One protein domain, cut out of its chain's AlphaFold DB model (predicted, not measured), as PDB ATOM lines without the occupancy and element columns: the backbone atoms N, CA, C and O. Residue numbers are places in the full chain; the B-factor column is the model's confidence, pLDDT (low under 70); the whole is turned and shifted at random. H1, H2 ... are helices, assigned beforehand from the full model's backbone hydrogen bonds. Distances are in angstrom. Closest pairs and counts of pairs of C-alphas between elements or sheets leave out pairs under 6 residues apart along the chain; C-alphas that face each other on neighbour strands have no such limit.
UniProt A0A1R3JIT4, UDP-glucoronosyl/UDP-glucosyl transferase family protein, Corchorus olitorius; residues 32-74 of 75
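Overview. This is residues 32 to 74 of the 75 residues of the protein "UDP-glucoronosyl/UDP-glucosyl transferase family protein" of Corchorus olitorius (UniProt A0A1R3JIT4). Two long helices, H1 and then H2, follow each other end to end and make a thin, slightly angled rod, with a small loop of residues 50 to 53 at the corner where they meet. The far parts of both helices stick out, with residues 32 to 43 and 61 to 74 standing free. The printed part has 43 residues with two named helices and no named strand, and its class is all helix. It is extended, with a radius of gyration of the C-alphas of 16.5 A and spans of 57 by 16 by 7 A.

Arrangement. H1, residues 33 to 49, and H2, residues 54 to 72, touch only at the corner by their tight link of 4 residues. H1 touches H2 with residues 47 to 49 alone, and H2 touches H1 with residues 54 to 56 alone; their closest C-alphas, those of Ala 48 and Ser 54, are 4.7 A apart. The helices run the same way at a steep tilt of 36 degrees, only just past shallow. In H1 and H2 every O i to N i+4 pair is within hydrogen-bond range.

Along the chain. H1 begins at C-alpha 33 (-55.939, -17.619, 9.416) and is 24.8 A long from first to last C-alpha. H2 measures 27.4 A and ends at C-alpha 72 (-34.977, -29.068, 55.221).

Size, cuts and confidence. The C-alphas of Arg 32 and Ser 74, the two farthest apart, are 57.1 A apart. The printed part has no cut. Its mean pLDDT is 93.9, with residues 72 to 74 under 70.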
ATOM      1  N   ARG A  32     -58.672 -20.709   6.985       95.75
ATOM      2  CA  ARG A  32     -58.910 -19.492   7.756       95.75
ATOM      3  C   ARG A  32     -57.699 -19.183   8.664       95.75
ATOM      4  O   ARG A  32     -57.262 -20.084   9.391       95.75
ATOM      5  N   PRO A  33     -57.161 -17.948   8.674       96.06
ATOM      6  CA  PRO A  33     -55.939 -17.619   9.416       96.06
ATOM      7  C   PRO A  33     -56.008 -17.957  10.907       96.06
ATOM      8  O   PRO A  33     -55.050 -18.490  11.470       96.06
ATOM      9  N   GLU A  34     -57.159 -17.723  11.541       97.31
ATOM     10  CA  GLU A  34     -57.337 -17.989  12.964       97.31
ATOM     11  C   GLU A  34     -57.263 -19.480  13.282       97.31
ATOM     12  O   GLU A  34     -56.656 -19.879  14.276       97.31
ATOM     13  N   ARG A  35     -57.795 -20.324  12.392       96.06
ATOM     14  CA  ARG A  35     -57.707 -21.778  12.535       96.06
ATOM     15  C   ARG A  35     -56.278 -22.273  12.339       96.06
ATOM     16  O   ARG A  35     -55.830 -23.134  13.094       96.06
ATOM     17  N   ILE A  36     -55.545 -21.724  11.368       96.94
ATOM     18  CA  ILE A  36     -54.123 -22.045  11.166       96.94
ATOM     19  C   ILE A  36     -53.334 -21.722  12.438       96.94
ATOM     20  O   ILE A  36     -52.550 -22.547  12.910       96.94
ATOM     21  N   GLN A  37     -53.577 -20.557  13.038       97.62
ATOM     22  CA  GLN A  37     -52.907 -20.168  14.272       97.62
ATOM     23  C   GLN A  37     -53.321 -21.045  15.464       97.62
ATOM     24  O   GLN A  37     -52.460 -21.434  16.253       97.62
ATOM     25  N   ALA A  38     -54.599 -21.418  15.576       97.25
ATOM     26  CA  ALA A  38     -55.074 -22.351  16.599       97.25
ATOM     27  C   ALA A  38     -54.412 -23.734  16.476       97.25
ATOM     28  O   ALA A  38     -54.022 -24.323  17.481       97.25
ATOM     29  N   MET A  39     -54.208 -24.234  15.253       97.50
ATOM     30  CA  MET A  39     -53.532 -25.514  15.021       97.50
ATOM     31  C   MET A  39     -52.037 -25.465  15.358       97.50
ATOM     32  O   MET A  39     -51.513 -26.426  15.919       97.50
ATOM     33  N   LYS A  40     -51.361 -24.339  15.099       97.88
ATOM     34  CA  LYS A  40     -49.980 -24.127  15.569       97.88
ATOM     35  C   LYS A  40     -49.904 -24.135  17.096       97.88
ATOM     36  O   LYS A  40     -49.063 -24.826  17.659       97.88
ATOM     37  N   LEU A  41     -50.819 -23.428  17.769       97.94
ATOM     38  CA  LEU A  41     -50.901 -23.434  19.235       97.94
ATOM     39  C   LEU A  41     -51.184 -24.830  19.792       97.94
ATOM     40  O   LEU A  41     -50.562 -25.216  20.776       97.94
ATOM     41  N   ARG A  42     -52.062 -25.610  19.147       97.94
ATOM     42  CA  ARG A  42     -52.300 -27.015  19.505       97.94
ATOM     43  C   ARG A  42     -51.007 -27.825  19.458       97.94
ATOM     44  O   ARG A  42     -50.747 -28.573  20.393       97.94
ATOM     45  N   GLN A  43     -50.211 -27.684  18.398       98.38
ATOM     46  CA  GLN A  43     -48.948 -28.413  18.283       98.38
ATOM     47  C   GLN A  43     -47.993 -28.040  19.421       98.38
ATOM     48  O   GLN A  43     -47.533 -28.925  20.134       98.38
ATOM     49  N   TYR A  44     -47.794 -26.742  19.667       98.12
ATOM     50  CA  TYR A  44     -46.953 -26.282  20.773       98.12
ATOM     51  C   TYR A  44     -47.445 -26.758  22.139       98.12
ATOM     52  O   TYR A  44     -46.633 -27.122  22.982       98.12
ATOM     53  N   ALA A  45     -48.760 -26.790  22.364       98.38
ATOM     54  CA  ALA A  45     -49.326 -27.294  23.608       98.38
ATOM     55  C   ALA A  45     -49.011 -28.785  23.807       98.38
ATOM     56  O   ALA A  45     -48.556 -29.170  24.879       98.38
ATOM     57  N   VAL A  46     -49.185 -29.613  22.771       98.69
ATOM     58  CA  VAL A  46     -48.840 -31.046  22.822       98.69
ATOM     59  C   VAL A  46     -47.329 -31.251  23.009       98.69
ATOM     60  O   VAL A  46     -46.908 -32.148  23.738       98.69
ATOM     61  N   ASP A  47     -46.500 -30.416  22.383       98.69
ATOM     62  CA  ASP A  47     -45.037 -30.449  22.523       98.69
ATOM     63  C   ASP A  47     -44.561 -30.017  23.915       98.69
ATOM     64  O   ASP A  47     -43.556 -30.521  24.412       98.69
ATOM     65  N   ALA A  48     -45.282 -29.109  24.566       98.75
ATOM     66  CA  ALA A  48     -44.939 -28.636  25.899       98.75
ATOM     67  C   ALA A  48     -45.250 -29.673  26.989       98.75
ATOM     68  O   ALA A  48     -44.491 -29.781  27.952       98.75
ATOM     69  N   VAL A  49     -46.350 -30.425  26.855       98.56
ATOM     70  CA  VAL A  49     -46.830 -31.345  27.907       98.56
ATOM     71  C   VAL A  49     -46.321 -32.779  27.780       98.56
ATOM     72  O   VAL A  49     -46.377 -33.516  28.760       98.56
ATOM     73  N   ARG A  50     -45.850 -33.198  26.599       98.31
ATOM     74  CA  ARG A  50     -45.240 -34.527  26.421       98.31
ATOM     75  C   ARG A  50     -43.988 -34.681  27.288       98.31
ATOM     76  O   ARG A  50     -43.394 -33.690  27.711       98.31
ATOM     77  N   GLU A  51     -43.555 -35.921  27.482       98.00
ATOM     78  CA  GLU A  51     -42.303 -36.230  28.175       98.00
ATOM     79  C   GLU A  51     -41.116 -35.470  27.558       98.00
ATOM     80  O   GLU A  51     -40.963 -35.396  26.334       98.00
ATOM     81  N   GLY A  52     -40.312 -34.833  28.411       97.50
ATOM     82  CA  GLY A  52     -39.197 -33.977  28.001       97.50
ATOM     83  C   GLY A  52     -39.609 -32.606  27.443       97.50
ATOM     84  O   GLY A  52     -38.732 -31.786  27.137       97.50
ATOM     85  N   GLY A  53     -40.912 -32.334  27.332       98.62
ATOM     86  CA  GLY A  53     -41.491 -31.048  26.962       98.62
ATOM     87  C   GLY A  53     -41.279 -29.975  28.031       98.62
ATOM     88  O   GLY A  53     -40.926 -30.258  29.176       98.62
ATOM     89  N   SER A  54     -41.468 -28.709  27.656       98.62
ATOM     90  CA  SER A  54     -41.173 -27.574  28.541       98.62
ATOM     91  C   SER A  54     -42.058 -27.533  29.789       98.62
ATOM     92  O   SER A  54     -41.546 -27.322  30.886       98.62
ATOM     93  N   SER A  55     -43.366 -27.755  29.648       98.56
ATOM     94  CA  SER A  55     -44.295 -27.804  30.783       98.56
ATOM     95  C   SER A  55     -44.076 -29.043  31.644       98.56
ATOM     96  O   SER A  55     -44.138 -28.929  32.863       98.56
ATOM     97  N   ASN A  56     -43.771 -30.197  31.039       98.69
ATOM     98  CA  ASN A  56     -43.404 -31.403  31.786       98.69
ATOM     99  C   ASN A  56     -42.154 -31.160  32.656       98.69
ATOM    100  O   ASN A  56     -42.242 -31.269  33.874       98.69
ATOM    101  N   LYS A  57     -41.055 -30.671  32.068       98.69
ATOM    102  CA  LYS A  57     -39.824 -30.322  32.803       98.69
ATOM    103  C   LYS A  57     -40.047 -29.277  33.893       98.69
ATOM    104  O   LYS A  57     -39.434 -29.339  34.954       98.69
ATOM    105  N   ALA A  58     -40.895 -28.281  33.635       98.69
ATOM    106  CA  ALA A  58     -41.213 -27.260  34.627       98.69
ATOM    107  C   ALA A  58     -41.937 -27.846  35.847       98.69
ATOM    108  O   ALA A  58     -41.658 -27.429  36.972       98.69
ATOM    109  N   LEU A  59     -42.835 -28.812  35.629       98.62
ATOM    110  CA  LEU A  59     -43.497 -29.534  36.712       98.62
ATOM    111  C   LEU A  59     -42.518 -30.430  37.477       98.62
ATOM    112  O   LEU A  59     -42.550 -30.401  38.705       98.62
ATOM    113  N   ASP A  60     -41.610 -31.132  36.795       98.31
ATOM    114  CA  ASP A  60     -40.575 -31.942  37.458       98.31
ATOM    115  C   ASP A  60     -39.708 -31.073  38.384       98.31
ATOM    116  O   ASP A  60     -39.594 -31.341  39.581       98.31
ATOM    117  N   MET A  61     -39.211 -29.939  37.877       98.38
ATOM    118  CA  MET A  61     -38.438 -28.979  38.676       98.38
ATOM    119  C   MET A  61     -39.231 -28.402  39.859       98.38
ATOM    120  O   MET A  61     -38.658 -28.100  40.907       98.38
ATOM    121  N   LEU A  62     -40.542 -28.191  39.704       98.00
ATOM    122  CA  LEU A  62     -41.394 -27.732  40.801       98.00
ATOM    123  C   LEU A  62     -41.477 -28.794  41.906       98.00
ATOM    124  O   LEU A  62     -41.319 -28.460  43.081       98.00
ATOM    125  N   VAL A  63     -41.692 -30.059  41.540       97.31
ATOM    126  CA  VAL A  63     -41.776 -31.182  42.487       97.31
ATOM    127  C   VAL A  63     -40.454 -31.381  43.227       97.31
ATOM    128  O   VAL A  63     -40.460 -31.548  44.449       97.31
ATOM    129  N   GLU A  64     -39.323 -31.299  42.526       96.81
ATOM    130  CA  GLU A  64     -37.989 -31.370  43.133       96.81
ATOM    131  C   GLU A  64     -37.791 -30.282  44.195       96.81
ATOM    132  O   GLU A  64     -37.395 -30.573  45.327       96.81
ATOM    133  N   LYS A  65     -38.133 -29.027  43.868       96.75
ATOM    134  CA  LYS A  65     -38.023 -27.895  44.800       96.75
ATOM    135  C   LYS A  65     -38.931 -28.042  46.018       96.75
ATOM    136  O   LYS A  65     -38.517 -27.735  47.130       96.75
ATOM    137  N   LEU A  66     -40.166 -28.505  45.837       96.19
ATOM    138  CA  LEU A  66     -41.076 -28.735  46.963       96.19
ATOM    139  C   LEU A  66     -40.588 -29.881  47.861       96.19
ATOM    140  O   LEU A  66     -40.702 -29.806  49.084       96.19
ATOM    141  N   SER A  67     -40.003 -30.921  47.267       94.62
ATOM    142  CA  SER A  67     -39.471 -32.068  48.007       94.62
ATOM    143  C   SER A  67     -38.243 -31.693  48.837       94.62
ATOM    144  O   SER A  67     -38.131 -32.121  49.985       94.62
ATOM    145  N   SER A  68     -37.351 -30.851  48.308       92.81
ATOM    146  CA  SER A  68     -36.176 -30.387  49.055       92.81
ATOM    147  C   SER A  68     -36.542 -29.492  50.242       92.81
ATOM    148  O   SER A  68     -35.928 -29.609  51.303       92.81
ATOM    149  N   LEU A  69     -37.594 -28.673  50.123       91.31
ATOM    150  CA  LEU A  69     -38.115 -27.883  51.243       91.31
ATOM    151  C   LEU A  69     -38.609 -28.766  52.397       91.31
ATOM    152  O   LEU A  69     -38.350 -28.453  53.557       91.31
ATOM    153  N   ARG A  70     -39.280 -29.888  52.100       78.75
ATOM    154  CA  ARG A  70     -39.737 -30.846  53.124       78.75
ATOM    155  C   ARG A  70     -38.576 -31.507  53.872       78.75
ATOM    156  O   ARG A  70     -38.692 -31.783  55.064       78.75
ATOM    157  N   LEU A  71     -37.476 -31.788  53.177       70.12
ATOM    158  CA  LEU A  71     -36.291 -32.386  53.794       70.12
ATOM    159  C   LEU A  71     -35.581 -31.398  54.724       70.12
ATOM    160  O   LEU A  71     -35.101 -31.805  55.773       70.12
ATOM    161  N   TYR A  72     -35.572 -30.107  54.380       63.56
ATOM    162  CA  TYR A  72     -34.977 -29.068  55.221       63.56
ATOM    163  C   TYR A  72     -35.752 -28.825  56.528       63.56
ATOM    164  O   TYR A  72     -35.145 -28.494  57.535       63.56
ATOM    165  N   THR A  73     -37.077 -29.011  56.543       61.78
ATOM    166  CA  THR A  73     -37.908 -28.800  57.746       61.78
ATOM    167  C   THR A  73     -38.015 -30.016  58.670       61.78
ATOM    168  O   THR A  73     -38.635 -29.916  59.725       61.78
ATOM    169  N   SER A  74     -37.448 -31.163  58.279       58.78
ATOM    170  CA  SER A  74     -37.441 -32.398  59.084       58.78
ATOM    171  C   SER A  74     -36.113 -32.642  59.825       58.78
ATOM    172  O   SER A  74     -35.944 -33.723  60.388       58.78
TER     173      SER A  74